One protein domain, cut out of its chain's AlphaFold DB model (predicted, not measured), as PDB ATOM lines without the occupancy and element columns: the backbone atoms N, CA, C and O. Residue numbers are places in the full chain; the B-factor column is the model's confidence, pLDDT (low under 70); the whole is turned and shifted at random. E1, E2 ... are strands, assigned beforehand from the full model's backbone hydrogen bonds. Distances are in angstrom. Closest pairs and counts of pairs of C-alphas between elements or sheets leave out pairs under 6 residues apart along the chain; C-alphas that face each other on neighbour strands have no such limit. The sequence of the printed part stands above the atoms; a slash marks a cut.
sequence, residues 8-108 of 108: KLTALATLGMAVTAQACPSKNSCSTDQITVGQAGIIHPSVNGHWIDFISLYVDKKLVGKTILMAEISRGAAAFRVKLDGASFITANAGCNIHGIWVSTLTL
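This is residues 8 to 108 of the 108 residues of the protein "Desulfoferrodox domain-containing protein" of hydrothermal vent metagenome (UniProt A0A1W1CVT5). With little regular structure, the domain is a lopsided sandwich, two sheets face to face: the twisted, antiparallel sheet E4 E3 E5 E6, partly covered on one face by the small hairpin E1 and E2. The printed part has 101 residues, no named helix and six strands, E1 to E6 in order; it is all strand, with under half of the residues in named elements. It is compact, radius of gyration of the C-alphas 13.3 A, spanning 41 by 26 by 24 A.

E3 is residues 52 to 59, E4 62 to 68, E5 89 to 96, 23.2 A long, and E6 100 to 107, 23.6 A, ending at C-alpha 107 (82.587, 120.828, 148.144). E1, residues 8 to 11, begins at C-alpha 8 (95.168, 122.528, 143.567); E2 is 19 to 22.

Within hydrogen-bond range are N 57 and O 65, 2.8 A, in hairpin E3 and E4; N 58 and O 91, 2.7 A, between E3 and E5; N 92 and O 104, 2.9 A, in hairpin E5 and E6; N 10 and O 20, 2.8 A, in hairpin E1 and E2. The closest C-alphas of E2 and E6 are Val 19 and Ser 104, 4.9 A. E1 and E4 are apart.

The farthest C-alphas, Lys 27 and Gly 49, are 41.3 A apart. The printed part has no cut. Links E2 to E3 and E4 to E5 are long. The pLDDT is under 70 at residues 8 to 43, 82 and 108.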
ATOM      1  N   LYS A   8      93.996 122.753 142.728       39.41
ATOM      2  CA  LYS A   8      95.168 122.528 143.567       39.41
ATOM      3  C   LYS A   8      94.821 122.478 145.060       39.41
ATOM      4  O   LYS A   8      94.570 123.481 145.706       39.41
ATOM      5  N   LEU A   9      94.816 121.272 145.619       35.91
ATOM      6  CA  LEU A   9      94.544 121.034 147.040       35.91
ATOM      7  C   LEU A   9      95.730 121.459 147.933       35.91
ATOM      8  O   LEU A   9      96.850 121.262 147.487       35.91
ATOM      9  N   THR A  10      95.513 121.963 149.162       38.16
ATOM     10  CA  THR A  10      96.545 122.483 150.106       38.16
ATOM     11  C   THR A  10      96.370 121.930 151.536       38.16
ATOM     12  O   THR A  10      95.901 122.630 152.410       38.16
ATOM     13  N   ALA A  11      96.685 120.673 151.840       33.94
ATOM     14  CA  ALA A  11      96.431 120.092 153.168       33.94
ATOM     15  C   ALA A  11      97.254 120.705 154.342       33.94
ATOM     16  O   ALA A  11      98.474 120.591 154.341       33.94
ATOM     17  N   LEU A  12      96.622 121.265 155.383       33.25
ATOM     18  CA  LEU A  12      97.214 121.680 156.667       33.25
ATOM     19  C   LEU A  12      96.837 120.647 157.791       33.25
ATOM     20  O   LEU A  12      95.741 120.124 157.785       33.25
ATOM     21  N   ALA A  13      97.687 120.276 158.767       32.53
ATOM     22  CA  ALA A  13      97.344 119.349 159.907       32.53
ATOM     23  C   ALA A  13      97.785 119.819 161.339       32.53
ATOM     24  O   ALA A  13      98.924 119.597 161.734       32.53
ATOM     25  N   THR A  14      96.956 120.528 162.124       35.66
ATOM     26  CA  THR A  14      97.339 121.220 163.396       35.66
ATOM     27  C   THR A  14      97.040 120.201 164.439       35.66
ATOM     28  O   THR A  14      96.255 119.267 164.240       35.66
ATOM     29  N   LEU A  15      97.602 120.445 165.599       35.66
ATOM     30  CA  LEU A  15      96.896 120.150 166.824       35.66
ATOM     31  C   LEU A  15      95.543 120.927 166.757       35.66
ATOM     32  O   LEU A  15      95.462 122.040 167.268       35.66
ATOM     33  N   GLY A  16      94.586 120.444 165.928       38.12
ATOM     34  CA  GLY A  16      93.447 121.180 165.312       38.12
ATOM     35  C   GLY A  16      93.468 121.685 163.812       38.12
ATOM     36  O   GLY A  16      92.658 122.564 163.529       38.12
ATOM     37  N   MET A  17      94.345 121.283 162.846       40.44
ATOM     38  CA  MET A  17      94.381 121.922 161.472       40.44
ATOM     39  C   MET A  17      93.575 121.035 160.528       40.44
ATOM     40  O   MET A  17      93.754 119.817 160.476       40.44
ATOM     41  N   ALA A  18      92.826 121.728 159.680       40.12
ATOM     42  CA  ALA A  18      92.202 121.244 158.470       40.12
ATOM     43  C   ALA A  18      93.196 121.067 157.315       40.12
ATOM     44  O   ALA A  18      93.961 121.974 156.986       40.12
ATOM     45  N   VAL A  19      93.095 119.922 156.643       47.50
ATOM     46  CA  VAL A  19      93.698 119.644 155.348       47.50
ATOM     47  C   VAL A  19      93.075 120.617 154.324       47.50
ATOM     48  O   VAL A  19      92.050 120.332 153.723       47.50
ATOM     49  N   THR A  20      93.633 121.815 154.118       48.25
ATOM     50  CA  THR A  20      93.031 122.757 153.161       48.25
ATOM     51  C   THR A  20      92.969 122.165 151.751       48.25
ATOM     52  O   THR A  20      93.759 121.342 151.285       48.25
ATOM     53  N   ALA A  21      91.931 122.548 151.048       51.00
ATOM     54  CA  ALA A  21      91.650 122.074 149.728       51.00
ATOM     55  C   ALA A  21      91.163 123.256 148.937       51.00
ATOM     56  O   ALA A  21      90.179 123.855 149.348       51.00
ATOM     57  N   GLN A  22      91.877 123.632 147.870       50.19
ATOM     58  CA  GLN A  22      91.544 124.837 147.131       50.19
ATOM     59  C   GLN A  22      91.296 124.580 145.650       50.19
ATOM     60  O   GLN A  22      92.192 124.326 144.854       50.19
ATOM     61  N   ALA A  23      90.044 124.748 145.255       49.62
ATOM     62  CA  ALA A  23      89.642 124.844 143.866       49.62
ATOM     63  C   ALA A  23      90.095 126.166 143.229       49.62
ATOM     64  O   ALA A  23      89.639 127.231 143.637       49.62
ATOM     65  N   CYS A  24      90.951 126.124 142.202       49.59
ATOM     66  CA  CYS A  24      91.243 127.300 141.378       49.59
ATOM     67  C   CYS A  24      90.318 127.337 140.143       49.59
ATOM     68  O   CYS A  24      90.290 126.377 139.375       49.59
ATOM     69  N   PRO A  25      89.564 128.429 139.916       48.41
ATOM     70  CA  PRO A  25      88.513 128.470 138.893       48.41
ATOM     71  C   PRO A  25      88.954 128.927 137.484       48.41
ATOM     72  O   PRO A  25      88.092 129.076 136.616       48.41
ATOM     73  N   SER A  26      90.244 129.186 137.209       44.31
ATOM     74  CA  SER A  26      90.676 129.829 135.950       44.31
ATOM     75  C   SER A  26      91.889 129.168 135.277       44.31
ATOM     76  O   SER A  26      92.842 128.764 135.937       44.31
ATOM     77  N   LYS A  27      91.861 129.115 133.932       43.62
ATOM     78  CA  LYS A  27      92.862 128.455 133.068       43.62
ATOM     79  C   LYS A  27      94.300 128.966 133.232       43.62
ATOM     80  O   LYS A  27      95.213 128.237 132.867       43.62
ATOM     81  N   ASN A  28      94.508 130.170 133.772       37.69
ATOM     82  CA  ASN A  28      95.817 130.838 133.756       37.69
ATOM     83  C   ASN A  28      96.259 131.402 135.119       37.69
ATOM     84  O   ASN A  28      97.195 132.193 135.171       37.69
ATOM     85  N   SER A  29      95.626 131.013 136.227       41.56
ATOM     86  CA  SER A  29      96.061 131.467 137.555       41.56
ATOM     87  C   SER A  29      95.814 130.408 138.628       41.56
ATOM     88  O   SER A  29      95.125 130.653 139.616       41.56
ATOM     89  N   CYS A  30      96.373 129.218 138.426       41.41
ATOM     90  CA  CYS A  30      96.735 128.363 139.550       41.41
ATOM     91  C   CYS A  30      98.203 128.667 139.825       41.41
ATOM     92  O   CYS A  30      99.086 128.140 139.137       41.41
ATOM     93  N   SER A  31      98.483 129.548 140.786       33.06
ATOM     94  CA  SER A  31      99.812 129.567 141.386       33.06
ATOM     95  C   SER A  31     100.148 128.138 141.813       33.06
ATOM     96  O   SER A  31      99.279 127.308 142.083       33.06
ATOM     97  N   THR A  32     101.424 127.772 141.772       36.72
ATOM     98  CA  THR A  32     101.834 126.430 142.178       36.72
ATOM     99  C   THR A  32     101.754 126.346 143.713       36.72
ATOM    100  O   THR A  32     102.756 126.172 144.378       36.72
ATOM    101  N   ASP A  33     100.544 126.308 144.270       38.44
ATOM    102  CA  ASP A  33     100.192 126.161 145.697       38.44
ATOM    103  C   ASP A  33     100.639 124.813 146.285       38.44
ATOM    104  O   ASP A  33     100.012 123.774 146.099       38.44
ATOM    105  N   GLN A  34     101.841 124.762 146.837       43.78
ATOM    106  CA  GLN A  34     102.344 123.579 147.532       43.78
ATOM    107  C   GLN A  34     101.381 123.187 148.662       43.78
ATOM    108  O   GLN A  34     100.980 124.043 149.447       43.78
ATOM    109  N   ILE A  35     101.045 121.898 148.785       46.28
ATOM    110  CA  ILE A  35     100.552 121.376 150.062       46.28
ATOM    111  C   ILE A  35     101.755 121.395 150.986       46.28
ATOM    112  O   ILE A  35     102.697 120.647 150.741       46.28
ATOM    113  N   THR A  36     101.721 122.221 152.023       45.09
ATOM    114  CA  THR A  36     102.712 122.203 153.098       45.09
ATOM    115  C   THR A  36     101.975 121.913 154.394       45.09
ATOM    116  O   THR A  36     101.130 122.697 154.824       45.09
ATOM    117  N   VAL A  37     102.298 120.794 155.034       46.41
ATOM    118  CA  VAL A  37     101.724 120.406 156.321       46.41
ATOM    119  C   VAL A  37     102.428 121.210 157.432       46.41
ATOM    120  O   VAL A  37     103.511 120.843 157.894       46.41
ATOM    121  N   GLY A  38     101.825 122.345 157.828       43.34
ATOM    122  CA  GLY A  38     102.271 123.202 158.947       43.34
ATOM    123  C   GLY A  38     101.232 124.240 159.488       43.34
ATOM    124  O   GLY A  38     100.449 124.757 158.703       43.34
ATOM    125  N   GLN A  39     101.138 124.501 160.812       42.09
ATOM    126  CA  GLN A  39     100.130 125.388 161.462       42.09
ATOM    127  C   GLN A  39     100.590 126.809 161.325       42.09
ATOM    128  O   GLN A  39     101.481 127.151 162.076       42.09
ATOM    129  N   ALA A  40      99.994 127.665 160.494       47.53
ATOM    130  CA  ALA A  40     100.274 129.108 160.574       47.53
ATOM    131  C   ALA A  40     101.786 129.438 160.784       47.53
ATOM    132  O   ALA A  40     102.133 130.277 161.610       47.53
ATOM    133  N   GLY A  41     102.685 128.683 160.124       49.75
ATOM    134  CA  GLY A  41     104.142 128.709 160.350       49.75
ATOM    135  C   GLY A  41     104.803 127.512 161.081       49.75
ATOM    136  O   GLY A  41     105.999 127.310 160.901       49.75
ATOM    137  N   ILE A  42     104.093 126.681 161.854       56.56
ATOM    138  CA  ILE A  42     104.628 125.501 162.570       56.56
ATOM    139  C   ILE A  42     104.702 124.309 161.630       56.56
ATOM    140  O   ILE A  42     103.695 123.696 161.308       56.56
ATOM    141  N   ILE A  43     105.897 123.935 161.218       69.69
ATOM    142  CA  ILE A  43     106.118 122.813 160.308       69.69
ATOM    143  C   ILE A  43     106.007 121.494 161.085       69.69
ATOM    144  O   ILE A  43     106.648 121.343 162.125       69.69
ATOM    145  N   HIS A  44     105.220 120.533 160.583       75.94
ATOM    146  CA  HIS A  44     105.166 119.198 161.187       75.94
ATOM    147  C   HIS A  44     106.558 118.542 161.135       75.94
ATOM    148  O   HIS A  44     107.234 118.652 160.103       75.94
ATOM    149  N   PRO A  45     106.999 117.839 162.196       87.75
ATOM    150  CA  PRO A  45     108.292 117.168 162.194       87.75
ATOM    151  C   PRO A  45     108.457 116.202 161.017       87.75
ATOM    152  O   PRO A  45     107.491 115.610 160.528       87.75
ATOM    153  N   SER A  46     109.696 116.057 160.562       90.56
ATOM    154  CA  SER A  46     110.111 114.950 159.704       90.56
ATOM    155  C   SER A  46     111.419 114.408 160.248       90.56
ATOM    156  O   SER A  46     112.507 114.751 159.791       90.56
ATOM    157  N   VAL A  47     111.284 113.635 161.314       94.19
ATOM    158  CA  VAL A  47     112.383 112.987 162.027       94.19
ATOM    159  C   VAL A  47     112.046 111.516 162.199       94.19
ATOM    160  O   VAL A  47     110.871 111.135 162.114       94.19
ATOM    161  N   ASN A  48     113.047 110.681 162.473       95.94
ATOM    162  CA  ASN A  48     112.769 109.309 162.861       95.94
ATOM    163  C   ASN A  48     111.803 109.273 164.065       95.94
ATOM    164  O   ASN A  48     111.946 110.022 165.031       95.94
ATOM    165  N   GLY A  49     110.778 108.429 163.977       95.19
ATOM    166  CA  GLY A  49     109.717 108.319 164.982       95.19
ATOM    167  C   GLY A  49     108.576 109.341 164.874       95.19
ATOM    168  O   GLY A  49     107.519 109.080 165.441       95.19
ATOM    169  N   HIS A  50     108.708 110.443 164.121       93.81
ATOM    170  CA  HIS A  50     107.615 111.410 163.934       93.81
ATOM    171  C   HIS A  50     107.683 112.129 162.571       93.81
ATOM    172  O   HIS A  50     108.445 113.082 162.382       93.81
ATOM    173  N   TRP A  51     106.851 111.687 161.622       93.06
ATOM    174  CA  TRP A  51     106.738 112.267 160.281       93.06
ATOM    175  C   TRP A  51     105.341 112.065 159.675       93.06
ATOM    176  O   TRP A  51     104.537 111.258 160.143       93.06
ATOM    177  N   ILE A  52     105.049 112.814 158.609       90.00
ATOM    178  CA  ILE A  52     103.904 112.522 157.738       90.00
ATOM    179  C   ILE A  52     104.306 111.381 156.812       90.00
ATOM    180  O   ILE A  52     105.198 111.573 155.996       90.00
ATOM    181  N   ASP A  53     103.645 110.237 156.928       94.44
ATOM    182  CA  ASP A  53     103.892 109.015 156.161       94.44
ATOM    183  C   ASP A  53     103.285 109.079 154.753       94.44
ATOM    184  O   ASP A  53     103.873 108.630 153.768       94.44
ATOM    185  N   PHE A  54     102.111 109.700 154.617       93.38
ATOM    186  CA  PHE A  54     101.504 109.885 153.305       93.38
ATOM    187  C   PHE A  54     100.595 111.103 153.210       93.38
ATOM    188  O   PHE A  54     100.016 111.565 154.194       93.38
ATOM    189  N   ILE A  55     100.398 111.556 151.972       87.06
ATOM    190  CA  ILE A  55      99.327 112.478 151.590       87.06
ATOM    191  C   ILE A  55      98.567 111.853 150.420       87.06
ATOM    192  O   ILE A  55      99.173 111.479 149.418       87.06
ATOM    193  N   SER A  56      97.248 111.722 150.529       90.38
ATOM    194  CA  SER A  56      96.394 111.186 149.460       90.38
ATOM    195  C   SER A  56      95.272 112.138 149.099       90.38
ATOM    196  O   SER A  56      94.738 112.820 149.969       90.38
ATOM    197  N   LEU A  57      94.884 112.120 147.830       83.25
ATOM    198  CA  LEU A  57      93.829 112.930 147.254       83.25
ATOM    199  C   LEU A  57      92.740 112.033 146.667       83.25
ATOM    200  O   LEU A  57      93.037 111.109 145.907       83.25
ATOM    201  N   TYR A  58      91.488 112.354 146.964       89.25
ATOM    202  CA  TYR A  58      90.296 111.728 146.416       89.25
ATOM    203  C   TYR A  58      89.414 112.777 145.743       89.25
ATOM    204  O   TYR A  58      89.303 113.898 146.229       89.25
ATOM    205  N   VAL A  59      88.744 112.391 144.663       83.81
ATOM    206  CA  VAL A  59      87.696 113.169 143.989       83.81
ATOM    207  C   VAL A  59      86.453 112.300 143.949       83.81
ATOM    208  O   VAL A  59      86.530 111.172 143.466       83.81
ATOM    209  N   ASP A  60      85.342 112.775 144.509       90.12
ATOM    210  CA  ASP A  60      84.094 112.008 144.642       90.12
ATOM    211  C   ASP A  60      84.326 110.577 145.153       90.12
ATOM    212  O   ASP A  60      83.846 109.593 144.593       90.12
ATOM    213  N   LYS A  61      85.115 110.463 146.232       93.56
ATOM    214  CA  LYS A  61      85.509 109.199 146.888       93.56
ATOM    215  C   LYS A  61      86.438 108.291 146.066       93.56
ATOM    216  O   LYS A  61      86.852 107.247 146.567       93.56
ATOM    217  N   LYS A  62      86.838 108.678 144.852       93.19
ATOM    218  CA  LYS A  62      87.837 107.958 144.050       93.19
ATOM    219  C   LYS A  62      89.240 108.469 144.354       93.19
ATOM    220  O   LYS A  62      89.492 109.661 144.224       93.19
ATOM    221  N   LEU A  63      90.168 107.571 144.689       93.88
ATOM    222  CA  LEU A  63      91.581 107.918 144.849       93.88
ATOM    223  C   LEU A  63      92.150 108.401 143.507       93.88
ATOM    224  O   LEU A  63      92.090 107.683 142.508       93.88
ATOM    225  N   VAL A  64      92.712 109.606 143.492       86.00
ATOM    226  CA  VAL A  64      93.321 110.217 142.296       86.00
ATOM    227  C   VAL A  64      94.835 110.370 142.418       86.00
ATOM    228  O   VAL A  64      95.518 110.506 141.408       86.00
ATOM    229  N   GLY A  65      95.377 110.319 143.634       83.94
ATOM    230  CA  GLY A  65      96.817 110.348 143.854       83.94
ATOM    231  C   GLY A  65      97.186 110.083 145.305       83.94
ATOM    232  O   GLY A  65      96.417 110.376 146.220       83.94
ATOM    233  N   LYS A  66      98.378 109.528 145.514       92.50
ATOM    234  CA  LYS A  66      98.979 109.336 146.832       92.50
ATOM    235  C   LYS A  66     100.483 109.552 146.727       92.50
ATOM    236  O   LYS A  66     101.120 108.995 145.840       92.50
ATOM    237  N   THR A  67     101.023 110.326 147.650       88.00
ATOM    238  CA  THR A  67     102.458 110.501 147.853       88.00
ATOM    239  C   THR A  67     102.826 109.802 149.150       88.00
ATOM    240  O   THR A  67     102.193 110.053 150.174       88.00
ATOM    241  N   ILE A  68     103.826 108.926 149.094       95.56
ATOM    242  CA  ILE A  68     104.474 108.361 150.280       95.56
ATOM    243  C   ILE A  68     105.671 109.242 150.615       95.56
ATOM    244  O   ILE A  68     106.381 109.696 149.717       95.56
ATOM    245  N   LEU A  69     105.855 109.509 151.897       90.25
ATOM    246  CA  LEU A  69     106.849 110.426 152.421       90.25
ATOM    247  C   LEU A  69     107.672 109.685 153.475       90.25
ATOM    248  O   LEU A  69     107.146 108.913 154.272       90.25
ATOM    249  N   MET A  70     108.980 109.910 153.462       94.00
ATOM    250  CA  MET A  70     109.912 109.232 154.360       94.00
ATOM    251  C   MET A  70     110.404 110.183 155.445       94.00
ATOM    252  O   MET A  70     110.701 111.346 155.153       94.00
ATOM    253  N   ALA A  71     110.545 109.667 156.669       94.94
ATOM    254  CA  ALA A  71     111.210 110.360 157.768       94.94
ATOM    255  C   ALA A  71     112.580 110.896 157.328       94.94
ATOM    256  O   ALA A  71     113.280 110.229 156.567       94.94
ATOM    257  N   GLU A  72     112.947 112.091 157.801       94.31
ATOM    258  CA  GLU A  72     114.256 112.748 157.605       94.31
ATOM    259  C   GLU A  72     114.599 113.147 156.158       94.31
ATOM    260  O   GLU A  72     115.401 114.053 155.943       94.31
ATOM    261  N   ILE A  73     113.960 112.534 155.161       93.06
ATOM    262  CA  ILE A  73     114.199 112.776 153.734       93.06
ATOM    263  C   ILE A  73     113.128 113.702 153.161       93.06
ATOM    264  O   ILE A  73     113.425 114.678 152.475       93.06
ATOM    265  N   SER A  74     111.858 113.381 153.411       85.25
ATOM    266  CA  SER A  74     110.723 114.096 152.831       85.25
ATOM    267  C   SER A  74     110.122 115.051 153.849       85.25
ATOM    268  O   SER A  74     109.918 114.699 155.008       85.25
ATOM    269  N   ARG A  75     109.763 116.261 153.418       79.75
ATOM    270  CA  ARG A  75     108.867 117.110 154.215       79.75
ATOM    271  C   ARG A  75     107.420 116.688 153.994       79.75
ATOM    272  O   ARG A  75     107.101 116.130 152.951       79.75
ATOM    273  N   GLY A  76     106.553 116.982 154.964       78.94
ATOM    274  CA  GLY A  76     105.107 116.765 154.870       78.94
ATOM    275  C   GLY A  76     104.473 117.636 153.785       78.94
ATOM    276  O   GLY A  76     103.844 118.636 154.108       78.94
ATOM    277  N   ALA A  77     104.691 117.326 152.508       77.44
ATOM    278  CA  ALA A  77     104.264 118.158 151.394       77.44
ATOM    279  C   ALA A  77     103.991 117.343 150.126       77.44
ATOM    280  O   ALA A  77     104.690 116.380 149.821       77.44
ATOM    281  N   ALA A  78     102.980 117.752 149.361       76.50
ATOM    282  CA  ALA A  78     102.620 117.147 148.080       76.50
ATOM    283  C   ALA A  78     101.990 118.186 147.138       76.50
ATOM    284  O   ALA A  78     101.633 119.294 147.526       76.50
ATOM    285  N   ALA A  79     101.843 117.861 145.862       73.31
ATOM    286  CA  ALA A  79     101.054 118.677 144.952       73.31
ATOM    287  C   ALA A  79     100.412 117.772 143.912       73.31
ATOM    288  O   ALA A  79     101.081 116.939 143.308       73.31
ATOM    289  N   PHE A  80      99.120 117.976 143.678       71.69
ATOM    290  CA  PHE A  80      98.360 117.246 142.675       71.69
ATOM    291  C   PHE A  80      97.783 118.241 141.671       71.69
ATOM    292  O   PHE A  80      97.376 119.342 142.040       71.69
ATOM    293  N   ARG A  81      97.753 117.850 140.398       70.31
ATOM    294  CA  ARG A  81      97.047 118.574 139.337       70.31
ATOM    295  C   ARG A  81      95.965 117.647 138.807       70.31
ATOM    296  O   ARG A  81      96.279 116.661 138.148       70.31
ATOM    297  N   VAL A  82      94.708 117.936 139.134       68.75
ATOM    298  CA  VAL A  82      93.572 117.045 138.844       68.75
ATOM    299  C   VAL A  82      92.450 117.771 138.130       68.75
ATOM    300  O   VAL A  82      91.999 118.824 138.570       68.75
ATOM    301  N   LYS A  83      91.977 117.184 137.030       71.69
ATOM    302  CA  LYS A  83      90.802 117.652 136.293       71.69
ATOM    303  C   LYS A  83      89.520 117.304 137.060       71.69
ATOM    304  O   LYS A  83      89.409 116.192 137.560       71.69
ATOM    305  N   LEU A  84      88.566 118.237 137.121       72.81
ATOM    306  CA  LEU A  84      87.380 118.136 137.990       72.81
ATOM    307  C   LEU A  84      86.069 118.475 137.287       72.81
ATOM    308  O   LEU A  84      85.110 118.926 137.908       72.81
ATOM    309  N   ASP A  85      86.021 118.261 135.977       77.38
ATOM    310  CA  ASP A  85      84.773 118.383 135.233       77.38
ATOM    311  C   ASP A  85      83.718 117.447 135.857       77.38
ATOM    312  O   ASP A  85      83.877 116.228 135.833       77.38
ATOM    313  N   GLY A  86      82.652 118.029 136.415       79.81
ATOM    314  CA  GLY A  86      81.540 117.292 137.029       79.81
ATOM    315  C   GLY A  86      81.789 116.773 138.447       79.81
ATOM    316  O   GLY A  86      80.938 116.051 138.957       79.81
ATOM    317  N   ALA A  87      82.913 117.124 139.079       80.25
ATOM    318  CA  ALA A  87      83.200 116.682 140.438       80.25
ATOM    319  C   ALA A  87      82.388 117.457 141.486       80.25
ATOM    320  O   ALA A  87      82.193 118.664 141.340       80.25
ATOM    321  N   SER A  88      81.953 116.780 142.552       85.81
ATOM    322  CA  SER A  88      81.187 117.396 143.652       85.81
ATOM    323  C   SER A  88      82.038 117.631 144.898       85.81
ATOM    324  O   SER A  88      81.866 118.631 145.591       85.81
ATOM    325  N   PHE A  89      82.974 116.722 145.176       79.56
ATOM    326  CA  PHE A  89      83.815 116.764 146.362       79.56
ATOM    327  C   PHE A  89      85.267 116.451 146.037       79.56
ATOM    328  O   PHE A  89      85.577 115.574 145.225       79.56
ATOM    329  N   ILE A  90      86.164 117.094 146.772       80.25
ATOM    330  CA  ILE A  90      87.555 116.673 146.881       80.25
ATOM    331  C   ILE A  90      87.860 116.392 148.339       80.25
ATOM    332  O   ILE A  90      87.561 117.217 149.194       80.25
ATOM    333  N   THR A  91      88.506 115.268 148.617       84.31
ATOM    334  CA  THR A  91      88.966 114.912 149.957       84.31
ATOM    335  C   THR A  91      90.477 114.726 149.934       84.31
ATOM    336  O   THR A  91      90.977 113.974 149.102       84.31
ATOM    337  N   ALA A  92      91.218 115.366 150.838       82.81
ATOM    338  CA  ALA A  92      92.598 114.969 151.103       82.81
ATOM    339  C   ALA A  92      92.778 114.423 152.502       82.81
ATOM    340  O   ALA A  92      92.148 114.870 153.461       82.81
ATOM    341  N   ASN A  93      93.707 113.478 152.578       87.50
ATOM    342  CA  ASN A  93      94.134 112.863 153.812       87.50
ATOM    343  C   ASN A  93      95.633 113.091 153.974       87.50
ATOM    344  O   ASN A  93      96.384 112.889 153.016       87.50
ATOM    345  N   ALA A  94      96.061 113.442 155.180       87.12
ATOM    346  CA  ALA A  94      97.455 113.379 155.602       87.12
ATOM    347  C   ALA A  94      97.556 112.349 156.731       87.12
ATOM    348  O   ALA A  94      96.799 112.428 157.694       87.12
ATOM    349  N   GLY A  95      98.442 111.365 156.601       88.56
ATOM    350  CA  GLY A  95      98.697 110.368 157.640       88.56
ATOM    351  C   GLY A  95     100.013 110.656 158.343       88.56
ATOM    352  O   GLY A  95     101.048 110.652 157.686       88.56
ATOM    353  N   CYS A  96      99.993 110.895 159.652       90.56
ATOM    354  CA  CYS A  96     101.190 110.869 160.490       90.56
ATOM    355  C   CYS A  96     101.383 109.471 161.060       90.56
ATOM    356  O   CYS A  96     100.421 108.810 161.455       90.56
ATOM    357  N   ASN A  97     102.639 109.048 161.144       94.94
ATOM    358  CA  ASN A  97     102.999 107.734 161.652       94.94
ATOM    359  C   ASN A  97     102.549 107.498 163.113       94.94
ATOM    360  O   ASN A  97     102.312 106.352 163.480       94.94
ATOM    361  N   ILE A  98     102.403 108.555 163.928       94.75
ATOM    362  CA  ILE A  98     102.000 108.450 165.348       94.75
ATOM    363  C   ILE A  98     100.670 109.122 165.704       94.75
ATOM    364  O   ILE A  98     100.090 108.804 166.737       94.75
ATOM    365  N   HIS A  99     100.168 110.041 164.878       88.50
ATOM    366  CA  HIS A  99      98.954 110.809 165.189       88.50
ATOM    367  C   HIS A  99      97.736 110.406 164.346       88.50
ATOM    368  O   HIS A  99      96.672 111.013 164.458       88.50
ATOM    369  N   GLY A 100      97.872 109.370 163.513       89.50
ATOM    370  CA  GLY A 100      96.789 108.865 162.679       89.50
ATOM    371  C   GLY A 100      96.562 109.708 161.426       89.50
ATOM    372  O   GLY A 100      97.495 110.272 160.857       89.50
ATOM    373  N   ILE A 101      95.315 109.730 160.948       86.75
ATOM    374  CA  ILE A 101      94.949 110.329 159.662       86.75
ATOM    375  C   ILE A 101      94.052 111.540 159.893       86.75
ATOM    376  O   ILE A 101      92.968 111.415 160.460       86.75
ATOM    377  N   TRP A 102      94.461 112.690 159.365       80.75
ATOM    378  CA  TRP A 102      93.611 113.871 159.258       80.75
ATOM    379  C   TRP A 102      92.998 113.942 157.872       80.75
ATOM    380  O   TRP A 102      93.678 113.708 156.873       80.75
ATOM    381  N   VAL A 103      91.714 114.283 157.821       80.31
ATOM    382  CA  VAL A 103      90.911 114.332 156.598       80.31
ATOM    383  C   VAL A 103      90.323 115.724 156.450       80.31
ATOM    384  O   VAL A 103      89.908 116.350 157.425       80.31
ATOM    385  N   SER A 104      90.222 116.213 155.223       75.56
ATOM    386  CA  SER A 104      89.362 117.356 154.928       75.56
ATOM    387  C   SER A 104      88.748 117.235 153.562       75.56
ATOM    388  O   SER A 104      89.341 116.675 152.641       75.56
ATOM    389  N   THR A 105      87.538 117.768 153.466       77.44
ATOM    390  CA  THR A 105      86.713 117.701 152.273       77.44
ATOM    391  C   THR A 105      86.316 119.108 151.860       77.44
ATOM    392  O   THR A 105      85.873 119.896 152.691       77.44
ATOM    393  N   LEU A 106      86.470 119.398 150.574       74.62
ATOM    394  CA  LEU A 106      85.957 120.584 149.912       74.62
ATOM    395  C   LEU A 106      84.797 120.173 149.008       74.62
ATOM    396  O   LEU A 106      84.959 119.277 148.180       74.62
ATOM    397  N   THR A 107      83.669 120.862 149.135       78.56
ATOM    398  CA  THR A 107      82.587 120.828 148.144       78.56
ATOM    399  C   THR A 107      82.881 121.854 147.046       78.56
ATOM    400  O   THR A 107      83.292 122.973 147.363       78.56
ATOM    401  N   LEU A 108      82.715 121.460 145.782       69.19
ATOM    402  CA  LEU A 108      83.082 122.238 144.587       69.19
ATOM    403  C   LEU A 108      81.944 123.061 143.977       69.19
ATOM    404  O   LEU A 108      80.767 122.681 144.153       69.19
TER     405      LEU A 108